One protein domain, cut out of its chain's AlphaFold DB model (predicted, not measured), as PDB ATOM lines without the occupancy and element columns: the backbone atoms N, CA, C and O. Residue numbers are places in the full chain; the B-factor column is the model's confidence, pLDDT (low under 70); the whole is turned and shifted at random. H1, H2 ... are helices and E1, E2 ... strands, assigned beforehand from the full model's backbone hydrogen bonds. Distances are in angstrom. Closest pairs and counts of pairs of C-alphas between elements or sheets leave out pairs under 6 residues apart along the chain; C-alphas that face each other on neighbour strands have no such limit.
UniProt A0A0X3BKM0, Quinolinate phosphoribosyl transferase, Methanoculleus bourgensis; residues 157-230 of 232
ATOM      1  N   ILE A 157     -12.643 -58.749 -23.258       98.00
ATOM      2  CA  ILE A 157     -13.189 -60.112 -23.202       98.00
ATOM      3  C   ILE A 157     -13.111 -60.577 -21.753       98.00
ATOM      4  O   ILE A 157     -12.021 -60.601 -21.185       98.00
ATOM      5  N   GLU A 158     -14.254 -60.926 -21.155       97.00
ATOM      6  CA  GLU A 158     -14.329 -61.444 -19.776       97.00
ATOM      7  C   GLU A 158     -13.583 -60.553 -18.755       97.00
ATOM      8  O   GLU A 158     -12.851 -61.033 -17.891       97.00
ATOM      9  N   GLY A 159     -13.709 -59.226 -18.892       95.25
ATOM     10  CA  GLY A 159     -13.041 -58.243 -18.029       95.25
ATOM     11  C   GLY A 159     -11.554 -58.008 -18.332       95.25
ATOM     12  O   GLY A 159     -10.915 -57.188 -17.674       95.25
ATOM     13  N   ARG A 160     -10.972 -58.702 -19.318       97.25
ATOM     14  CA  ARG A 160      -9.572 -58.528 -19.731       97.25
ATOM     15  C   ARG A 160      -9.479 -57.571 -20.923       97.25
ATOM     16  O   ARG A 160     -10.065 -57.865 -21.971       97.25
ATOM     17  N   PRO A 161      -8.722 -56.461 -20.826       97.69
ATOM     18  CA  PRO A 161      -8.511 -55.555 -21.951       97.69
ATOM     19  C   PRO A 161      -7.881 -56.285 -23.146       97.69
ATOM     20  O   PRO A 161      -6.731 -56.716 -23.083       97.69
ATOM     21  N   TYR A 162      -8.614 -56.395 -24.256       97.56
ATOM     22  CA  TYR A 162      -8.160 -57.102 -25.454       97.56
ATOM     23  C   TYR A 162      -8.736 -56.458 -26.714       97.56
ATOM     24  O   TYR A 162      -9.932 -56.203 -26.787       97.56
ATOM     25  N   ALA A 163      -7.893 -56.168 -27.704       97.94
ATOM     26  CA  ALA A 163      -8.322 -55.573 -28.966       97.94
ATOM     27  C   ALA A 163      -7.365 -55.952 -30.101       97.94
ATOM     28  O   ALA A 163      -6.197 -56.269 -29.872       97.94
ATOM     29  N   LYS A 164      -7.847 -55.872 -31.344       97.19
ATOM     30  CA  LYS A 164      -6.995 -56.036 -32.529       97.19
ATOM     31  C   LYS A 164      -6.024 -54.863 -32.698       97.19
ATOM     32  O   LYS A 164      -6.244 -53.761 -32.191       97.19
ATOM     33  N   ARG A 165      -4.972 -55.077 -33.495       97.44
ATOM     34  CA  ARG A 165      -4.010 -54.026 -33.870       97.44
ATOM     35  C   ARG A 165      -4.728 -52.797 -34.445       97.44
ATOM     36  O   ARG A 165      -5.677 -52.922 -35.219       97.44
ATOM     37  N   GLY A 166      -4.260 -51.612 -34.054       96.75
ATOM     38  CA  GLY A 166      -4.848 -50.327 -34.446       96.75
ATOM     39  C   GLY A 166      -6.052 -49.883 -33.604       96.75
ATOM     40  O   GLY A 166      -6.622 -48.833 -33.884       96.75
ATOM     41  N   LYS A 167      -6.446 -50.642 -32.571       97.25
ATOM     42  CA  LYS A 167      -7.537 -50.286 -31.652       97.25
ATOM     43  C   LYS A 167      -7.038 -50.254 -30.208       97.25
ATOM     44  O   LYS A 167      -6.182 -51.039 -29.815       97.25
ATOM     45  N   ARG A 168      -7.568 -49.320 -29.413       97.25
ATOM     46  CA  ARG A 168      -7.265 -49.203 -27.976       97.25
ATOM     47  C   ARG A 168      -8.171 -50.168 -27.201       97.25
ATOM     48  O   ARG A 168      -9.392 -50.041 -27.308       97.25
ATOM     49  N   SER A 169      -7.601 -51.099 -26.437       97.81
ATOM     50  CA  SER A 169      -8.346 -52.033 -25.576       97.81
ATOM     51  C   SER A 169      -8.927 -51.351 -24.324       97.81
ATOM     52  O   SER A 169      -8.741 -50.148 -24.120       97.81
ATOM     53  N   GLY A 170      -9.678 -52.116 -23.530       97.69
ATOM     54  CA  GLY A 170     -10.325 -51.719 -22.278       97.69
ATOM     55  C   GLY A 170     -11.619 -50.929 -22.475       97.69
ATOM     56  O   GLY A 170     -11.799 -50.244 -23.489       97.69
ATOM     57  N   VAL A 171     -12.522 -50.999 -21.494       97.75
ATOM     58  CA  VAL A 171     -13.689 -50.104 -21.421       97.75
ATOM     59  C   VAL A 171     -13.230 -48.670 -21.143       97.75
ATOM     60  O   VAL A 171     -12.268 -48.427 -20.412       97.75
ATOM     61  N   LYS A 172     -13.902 -47.700 -21.767       98.06
ATOM     62  CA  LYS A 172     -13.511 -46.284 -21.764       98.06
ATOM     63  C   LYS A 172     -14.706 -45.402 -21.442       98.06
ATOM     64  O   LYS A 172     -15.844 -45.785 -21.700       98.06
ATOM     65  N   GLN A 173     -14.421 -44.199 -20.967       98.06
ATOM     66  CA  GLN A 173     -15.374 -43.103 -20.848       98.06
ATOM     67  C   GLN A 173     -14.860 -41.901 -21.649       98.06
ATOM     68  O   GLN A 173     -13.652 -41.705 -21.792       98.06
ATOM     69  N   VAL A 174     -15.783 -41.108 -22.191       97.88
ATOM     70  CA  VAL A 174     -15.492 -39.826 -22.834       97.88
ATOM     71  C   VAL A 174     -16.009 -38.725 -21.926       97.88
ATOM     72  O   VAL A 174     -17.179 -38.736 -21.555       97.88
ATOM     73  N   TYR A 175     -15.159 -37.762 -21.594       97.19
ATOM     74  CA  TYR A 175     -15.514 -36.616 -20.768       97.19
ATOM     75  C   TYR A 175     -15.450 -35.329 -21.593       97.19
ATOM     76  O   TYR A 175     -14.486 -35.124 -22.332       97.19
ATOM     77  N   ALA A 176     -16.455 -34.464 -21.468       94.31
ATOM     78  CA  ALA A 176     -16.375 -33.070 -21.898       94.31
ATOM     79  C   ALA A 176     -15.667 -32.250 -20.815       94.31
ATOM     80  O   ALA A 176     -16.048 -32.328 -19.647       94.31
ATOM     81  N   THR A 177     -14.643 -31.488 -21.192       91.00
ATOM     82  CA  THR A 177     -13.889 -30.635 -20.265       91.00
ATOM     83  C   THR A 177     -14.519 -29.246 -20.170       91.00
ATOM     84  O   THR A 177     -15.233 -28.818 -21.077       91.00
ATOM     85  N   ALA A 178     -14.228 -28.515 -19.089       83.31
ATOM     86  CA  ALA A 178     -14.732 -27.153 -18.891       83.31
ATOM     87  C   ALA A 178     -14.323 -26.183 -20.021       83.31
ATOM     88  O   ALA A 178     -15.065 -25.263 -20.341       83.31
ATOM     89  N   GLY A 179     -13.180 -26.426 -20.672       78.94
ATOM     90  CA  GLY A 179     -12.702 -25.651 -21.824       78.94
ATOM     91  C   GLY A 179     -13.295 -26.064 -23.178       78.94
ATOM     92  O   GLY A 179     -12.679 -25.793 -24.199       78.94
ATOM     93  N   GLY A 180     -14.412 -26.803 -23.213       81.56
ATOM     94  CA  GLY A 180     -15.086 -27.218 -24.457       81.56
ATOM     95  C   GLY A 180     -14.451 -28.414 -25.185       81.56
ATOM     96  O   GLY A 180     -15.004 -28.916 -26.166       81.56
ATOM     97  N   GLY A 181     -13.322 -28.920 -24.686       88.94
ATOM     98  CA  GLY A 181     -12.631 -30.086 -25.227       88.94
ATOM     99  C   GLY A 181     -13.279 -31.417 -24.843       88.94
ATOM    100  O   GLY A 181     -14.233 -31.493 -24.065       88.94
ATOM    101  N   ARG A 182     -12.730 -32.510 -25.381       94.69
ATOM    102  CA  ARG A 182     -13.098 -33.874 -24.987       94.69
ATOM    103  C   ARG A 182     -11.861 -34.708 -24.713       94.69
ATOM    104  O   ARG A 182     -10.883 -34.621 -25.449       94.69
ATOM    105  N   VAL A 183     -11.940 -35.560 -23.700       96.38
ATOM    106  CA  VAL A 183     -10.889 -36.525 -23.373       96.38
ATOM    107  C   VAL A 183     -11.482 -37.916 -23.203       96.38
ATOM    108  O   VAL A 183     -12.519 -38.093 -22.566       96.38
ATOM    109  N   THR A 184     -10.819 -38.910 -23.787       97.88
ATOM    110  CA  THR A 184     -11.186 -40.322 -23.645       97.88
ATOM    111  C   THR A 184     -10.201 -40.994 -22.708       97.88
ATOM    112  O   THR A 184      -9.004 -41.019 -22.997       97.88
ATOM    113  N   LEU A 185     -10.704 -41.575 -21.624       97.81
ATOM    114  CA  LEU A 185      -9.902 -42.243 -20.599       97.81
ATOM    115  C   LEU A 185     -10.397 -43.679 -20.383       97.81
ATOM    116  O   LEU A 185     -11.567 -43.963 -20.658       97.81
ATOM    117  N   PRO A 186      -9.543 -44.599 -19.893       97.38
ATOM    118  CA  PRO A 186     -10.013 -45.870 -19.348       97.38
ATOM    119  C   PRO A 186     -11.099 -45.629 -18.295       97.38
ATOM    120  O   PRO A 186     -11.001 -44.677 -17.526       97.38
ATOM    121  N   LEU A 187     -12.120 -46.486 -18.236       96.19
ATOM    122  CA  LEU A 187     -13.224 -46.318 -17.281       96.19
ATOM    123  C   LEU A 187     -12.748 -46.350 -15.815       96.19
ATOM    124  O   LEU A 187     -13.368 -45.741 -14.954       96.19
ATOM    125  N   THR A 188     -11.643 -47.045 -15.546       94.38
ATOM    126  CA  THR A 188     -11.014 -47.142 -14.222       94.38
ATOM    127  C   THR A 188     -10.188 -45.916 -13.835       94.38
ATOM    128  O   THR A 188      -9.803 -45.792 -12.675       94.38
ATOM    129  N   ALA A 189      -9.880 -45.024 -14.780       96.25
ATOM    130  CA  ALA A 189      -9.141 -43.804 -14.492       96.25
ATOM    131  C   ALA A 189     -10.062 -42.760 -13.832       96.25
ATOM    132  O   ALA A 189     -11.246 -42.689 -14.177       96.25
ATOM    133  N   PRO A 190      -9.536 -41.925 -12.917       95.69
ATOM    134  CA  PRO A 190     -10.321 -40.857 -12.315       95.69
ATOM    135  C   PRO A 190     -10.812 -39.873 -13.384       95.69
ATOM    136  O   PRO A 190     -10.094 -39.553 -14.337       95.69
ATOM    137  N   ALA A 191     -12.044 -39.388 -13.218       95.25
ATOM    138  CA  ALA A 191     -12.581 -38.332 -14.064       95.25
ATOM    139  C   ALA A 191     -11.760 -37.042 -13.872       95.25
ATOM    140  O   ALA A 191     -11.406 -36.721 -12.734       95.25
ATOM    141  N   PRO A 192     -11.466 -36.283 -14.944       94.94
ATOM    142  CA  PRO A 192     -10.851 -34.972 -14.798       94.94
ATOM    143  C   PRO A 192     -11.750 -34.043 -13.976       94.94
ATOM    144  O   PRO A 192     -12.978 -34.103 -14.083       94.94
ATOM    145  N   GLU A 193     -11.141 -33.172 -13.178       93.88
ATOM    146  CA  GLU A 193     -11.869 -32.219 -12.342       93.88
ATOM    147  C   GLU A 193     -12.791 -31.325 -13.187       93.88
ATOM    148  O   GLU A 193     -12.405 -30.823 -14.245       93.88
ATOM    149  N   GLY A 194     -14.045 -31.177 -12.749       92.31
ATOM    150  CA  GLY A 194     -15.060 -30.380 -13.445       92.31
ATOM    151  C   GLY A 194     -15.526 -30.935 -14.800       92.31
ATOM    152  O   GLY A 194     -16.287 -30.263 -15.496       92.31
ATOM    153  N   ALA A 195     -15.096 -32.133 -15.208       95.62
ATOM    154  CA  ALA A 195     -15.482 -32.716 -16.487       95.62
ATOM    155  C   ALA A 195     -16.799 -33.508 -16.402       95.62
ATOM    156  O   ALA A 195     -17.095 -34.173 -15.411       95.62
ATOM    157  N   THR A 196     -17.584 -33.485 -17.481       95.19
ATOM    158  CA  THR A 196     -18.877 -34.186 -17.567       95.19
ATOM    159  C   THR A 196     -18.751 -35.458 -18.401       95.19
ATOM    160  O   THR A 196     -18.307 -35.400 -19.548       95.19
ATOM    161  N   ALA A 197     -19.157 -36.609 -17.860       96.50
ATOM    162  CA  ALA A 197     -19.186 -37.873 -18.601       96.50
ATOM    163  C   ALA A 197     -20.229 -37.841 -19.732       96.50
ATOM    164  O   ALA A 197     -21.355 -37.390 -19.534       96.50
ATOM    165  N   LEU A 198     -19.864 -38.338 -20.917       94.94
ATOM    166  CA  LEU A 198     -20.703 -38.281 -22.119       94.94
ATOM    167  C   LEU A 198     -21.301 -39.633 -22.516       94.94
ATOM    168  O   LEU A 198     -22.390 -39.658 -23.089       94.94
ATOM    169  N   LEU A 199     -20.620 -40.754 -22.251       96.44
ATOM    170  CA  LEU A 199     -21.207 -42.075 -22.482       96.44
ATOM    171  C   LEU A 199     -22.117 -42.423 -21.309       96.44
ATOM    172  O   LEU A 199     -21.665 -42.495 -20.163       96.44
ATOM    173  N   SER A 200     -23.386 -42.683 -21.610       94.88
ATOM    174  CA  SER A 200     -24.389 -43.114 -20.639       94.88
ATOM    175  C   SER A 200     -25.087 -44.400 -21.109       94.88
ATOM    176  O   SER A 200     -25.173 -44.652 -22.315       94.88
ATOM    177  N   PRO A 201     -25.555 -45.269 -20.194       95.94
ATOM    178  CA  PRO A 201     -26.264 -46.485 -20.585       95.94
ATOM    179  C   PRO A 201     -27.656 -46.176 -21.149       95.94
ATOM    180  O   PRO A 201     -28.489 -45.608 -20.451       95.94
ATOM    181  N   HIS A 202     -27.933 -46.627 -22.374       96.56
ATOM    182  CA  HIS A 202     -29.271 -46.558 -22.986       96.56
ATOM    183  C   HIS A 202     -30.014 -47.899 -22.977       96.56
ATOM    184  O   HIS A 202     -31.243 -47.931 -23.020       96.56
ATOM    185  N   VAL A 203     -29.272 -49.004 -22.875       97.75
ATOM    186  CA  VAL A 203     -29.802 -50.365 -22.766       97.75
ATOM    187  C   VAL A 203     -29.103 -51.065 -21.604       97.75
ATOM    188  O   VAL A 203     -27.882 -50.982 -21.473       97.75
ATOM    189  N   ARG A 204     -29.866 -51.756 -20.756       97.12
ATOM    190  CA  ARG A 204     -29.353 -52.613 -19.678       97.12
ATOM    191  C   ARG A 204     -30.096 -53.940 -19.712       97.12
ATOM    192  O   ARG A 204     -31.318 -53.944 -19.675       97.12
ATOM    193  N   GLN A 205     -29.361 -55.051 -19.803       96.62
ATOM    194  CA  GLN A 205     -29.934 -56.407 -19.831       96.62
ATOM    195  C   GLN A 205     -31.070 -56.572 -20.866       96.62
ATOM    196  O   GLN A 205     -32.098 -57.177 -20.593       96.62
ATOM    197  N   GLY A 206     -30.907 -55.977 -22.051       97.06
ATOM    198  CA  GLY A 206     -31.917 -56.004 -23.118       97.06
ATOM    199  C   GLY A 206     -33.083 -55.020 -22.944       97.06
ATOM    200  O   GLY A 206     -33.822 -54.801 -23.898       97.06
ATOM    201  N   ALA A 207     -33.226 -54.369 -21.788       97.75
ATOM    202  CA  ALA A 207     -34.239 -53.342 -21.562       97.75
ATOM    203  C   ALA A 207     -33.720 -51.948 -21.941       97.75
ATOM    204  O   ALA A 207     -32.608 -51.558 -21.574       97.75
ATOM    205  N   ILE A 208     -34.540 -51.172 -22.653       97.56
ATOM    206  CA  ILE A 208     -34.260 -49.762 -22.951       97.56
ATOM    207  C   ILE A 208     -34.482 -48.953 -21.671       97.56
ATOM    208  O   ILE A 208     -35.601 -48.898 -21.167       97.56
ATOM    209  N   VAL A 209     -33.427 -48.314 -21.167       97.56
ATOM    210  CA  VAL A 209     -33.459 -47.521 -19.923       97.56
ATOM    211  C   VAL A 209     -33.410 -46.011 -20.162       97.56
ATOM    212  O   VAL A 209     -33.680 -45.247 -19.244       97.56
ATOM    213  N   ALA A 210     -33.094 -45.572 -21.383       95.50
ATOM    214  CA  ALA A 210     -33.141 -44.165 -21.771       95.50
ATOM    215  C   ALA A 210     -33.482 -44.016 -23.260       95.50
ATOM    216  O   ALA A 210     -32.858 -44.653 -24.116       95.50
ATOM    217  N   ARG A 211     -34.441 -43.142 -23.580       93.00
ATOM    218  CA  ARG A 211     -34.855 -42.816 -24.953       93.00
ATOM    219  C   ARG A 211     -34.593 -41.332 -25.224       93.00
ATOM    220  O   ARG A 211     -35.304 -40.507 -24.666       93.00
ATOM    221  N   PRO A 212     -33.581 -40.981 -26.031       89.56
ATOM    222  CA  PRO A 212     -33.332 -39.585 -26.372       89.56
ATOM    223  C   PRO A 212     -34.413 -39.057 -27.325       89.56
ATOM    224  O   PRO A 212     -34.774 -39.746 -28.285       89.56
ATOM    225  N   ASN A 213     -34.881 -37.829 -27.092       91.94
ATOM    226  CA  ASN A 213     -35.747 -37.108 -28.023       91.94
ATOM    227  C   ASN A 213     -34.908 -36.439 -29.133       91.94
ATOM    228  O   ASN A 213     -33.739 -36.093 -28.938       91.94
ATOM    229  N   MET A 214     -35.484 -36.297 -30.328       94.00
ATOM    230  CA  MET A 214     -34.876 -35.544 -31.422       94.00
ATOM    231  C   MET A 214     -34.787 -34.043 -31.125       94.00
ATOM    232  O   MET A 214     -33.804 -33.440 -31.540       94.00
ATOM    233  N   ASP A 215     -35.729 -33.467 -30.373       93.88
ATOM    234  CA  ASP A 215     -35.715 -32.028 -30.076       93.88
ATOM    235  C   ASP A 215     -34.571 -31.667 -29.128       93.88
ATOM    236  O   ASP A 215     -33.762 -30.804 -29.460       93.88
ATOM    237  N   ASP A 216     -34.374 -32.434 -28.049       94.12
ATOM    238  CA  ASP A 216     -33.203 -32.298 -27.171       94.12
ATOM    239  C   ASP A 216     -31.887 -32.473 -27.953       94.12
ATOM    240  O   ASP A 216     -30.849 -31.874 -27.650       94.12
ATOM    241  N   ALA A 217     -31.894 -33.350 -28.966       94.88
ATOM    242  CA  ALA A 217     -30.735 -33.547 -29.824       94.88
ATOM    243  C   ALA A 217     -30.483 -32.336 -30.732       94.88
ATOM    244  O   ALA A 217     -29.324 -31.933 -30.849       94.88
ATOM    245  N   ARG A 218     -31.535 -31.757 -31.322       95.75
ATOM    246  CA  ARG A 218     -31.475 -30.528 -32.123       95.75
ATOM    247  C   ARG A 218     -30.999 -29.354 -31.274       95.75
ATOM    248  O   ARG A 218     -30.038 -28.696 -31.654       95.75
ATOM    249  N   GLU A 219     -31.580 -29.135 -30.097       94.75
ATOM    250  CA  GLU A 219     -31.195 -28.053 -29.182       94.75
ATOM    251  C   GLU A 219     -29.706 -28.133 -28.806       94.75
ATOM    252  O   GLU A 219     -28.963 -27.146 -28.863       94.75
ATOM    253  N   ARG A 220     -29.216 -29.342 -28.512       91.38
ATOM    254  CA  ARG A 220     -27.793 -29.569 -28.234       91.38
ATOM    255  C   ARG A 220     -26.895 -29.298 -29.446       91.38
ATOM    256  O   ARG A 220     -25.752 -28.883 -29.261       91.38
ATOM    257  N   VAL A 221     -27.349 -29.583 -30.666       94.62
ATOM    258  CA  VAL A 221     -26.596 -29.252 -31.887       94.62
ATOM    259  C   VAL A 221     -26.563 -27.738 -32.081       94.62
ATOM    260  O   VAL A 221     -25.477 -27.173 -32.189       94.62
ATOM    261  N   LEU A 222     -27.720 -27.076 -32.044       93.81
ATOM    262  CA  LEU A 222     -27.842 -25.638 -32.280       93.81
ATOM    263  C   LEU A 222     -27.052 -24.811 -31.259       93.81
ATOM    264  O   LEU A 222     -26.280 -23.941 -31.653       93.81
ATOM    265  N   SER A 223     -27.141 -25.142 -29.968       89.81
ATOM    266  CA  SER A 223     -26.371 -24.459 -28.913       89.81
ATOM    267  C   SER A 223     -24.853 -24.539 -29.125       89.81
ATOM    268  O   SER A 223     -24.137 -23.578 -28.847       89.81
ATOM    269  N   ARG A 224     -24.351 -25.654 -29.672       85.00
ATOM    270  CA  ARG A 224     -22.927 -25.827 -30.009       85.00
ATOM    271  C   ARG A 224     -22.528 -25.123 -31.301       85.00
ATOM    272  O   ARG A 224     -21.410 -24.631 -31.402       85.00
ATOM    273  N   LEU A 225     -23.411 -25.071 -32.294       86.25
ATOM    274  CA  LEU A 225     -23.149 -24.295 -33.506       86.25
ATOM    275  C   LEU A 225     -23.040 -22.802 -33.177       86.25
ATOM    276  O   LEU A 225     -22.129 -22.139 -33.665       86.25
ATOM    277  N   SER A 226     -23.894 -22.291 -32.284       75.88
ATOM    278  CA  SER A 226     -23.821 -20.902 -31.823       75.88
ATOM    279  C   SER A 226     -22.524 -20.570 -31.082       75.88
ATOM    280  O   SER A 226     -22.059 -19.438 -31.182       75.88
ATOM    281  N   SER A 227     -21.927 -21.517 -30.347       68.12
ATOM    282  CA  SER A 227     -20.624 -21.290 -29.709       68.12
ATOM    283  C   SER A 227     -19.483 -21.276 -30.728       68.12
ATOM    284  O   SER A 227     -18.634 -20.398 -30.662       68.12
ATOM    285  N   LEU A 228     -19.505 -22.183 -31.712       65.75
ATOM    286  CA  LEU A 228     -18.490 -22.252 -32.773       65.75
ATOM    287  C   LEU A 228     -18.518 -21.030 -33.704       65.75
ATOM    288  O   LEU A 228     -17.474 -20.564 -34.139       65.75
ATOM    289  N   ALA A 229     -19.703 -20.479 -33.981       60.38
ATOM    290  CA  ALA A 229     -19.858 -19.280 -34.807       60.38
ATOM    291  C   ALA A 229     -19.306 -17.997 -34.156       60.38
ATOM    292  O   ALA A 229     -19.202 -16.980 -34.831       60.38
ATOM    293  N   ARG A 230     -18.983 -18.016 -32.854       53.00
ATOM    294  CA  ARG A 230     -18.339 -16.892 -32.150       53.00
ATOM    295  C   ARG A 230     -16.809 -16.983 -32.156       53.00
ATOM    296  O   ARG A 230     -16.157 -16.036 -31.732       53.00
TER     297      ARG A 230
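What this domain is: This is residues 157 to 230 of the 232 residues of the protein "Quinolinate phosphoribosyl transferase" of Methanoculleus bourgensis (UniProt A0A0X3BKM0). There is little regular structure here: a small hairpin, E1 and E2, and a long loop that leads away from it to a single helix, H1, of which residues 214 to 223 stand free. The printed part has 74 residues, 25 of them in named elements, in the order E1, E2, H1; the two-stranded sheet is antiparallel, and the class is mixed. The whole is loose, with a radius of gyration of the C-alphas of 15.8 A and spans of 44 by 31 by 26 A.

How they stand to each other: After residues 157 to 171, with no named element, find E1, residues 172 to 176, and E2, residues 182 to 186, a hairpin at 155 degrees; N 175 and O 183 are 2.8 A apart, within hydrogen-bond range. Residues 196 to 197 pair antiparallel with 175 to 176. H1, residues 214 to 228, is apart from E1; 10 of its 11 O i to N i+4 pairs are within hydrogen-bond range.

Where its parts are: Find C-alpha 172 at (-13.511, -46.284, -21.764), where E1 begins. H1 runs 21.1 A to C-alpha 228 at (-18.490, -22.252, -32.773).

The domain as a whole: The C-alphas farthest apart, those of Glu 158 and Arg 230, are 46.4 A apart. The printed part has no cut; E1 to E2 is a tight link, E2 to H1 a long one. Residues 227 to 230 have pLDDT under 70.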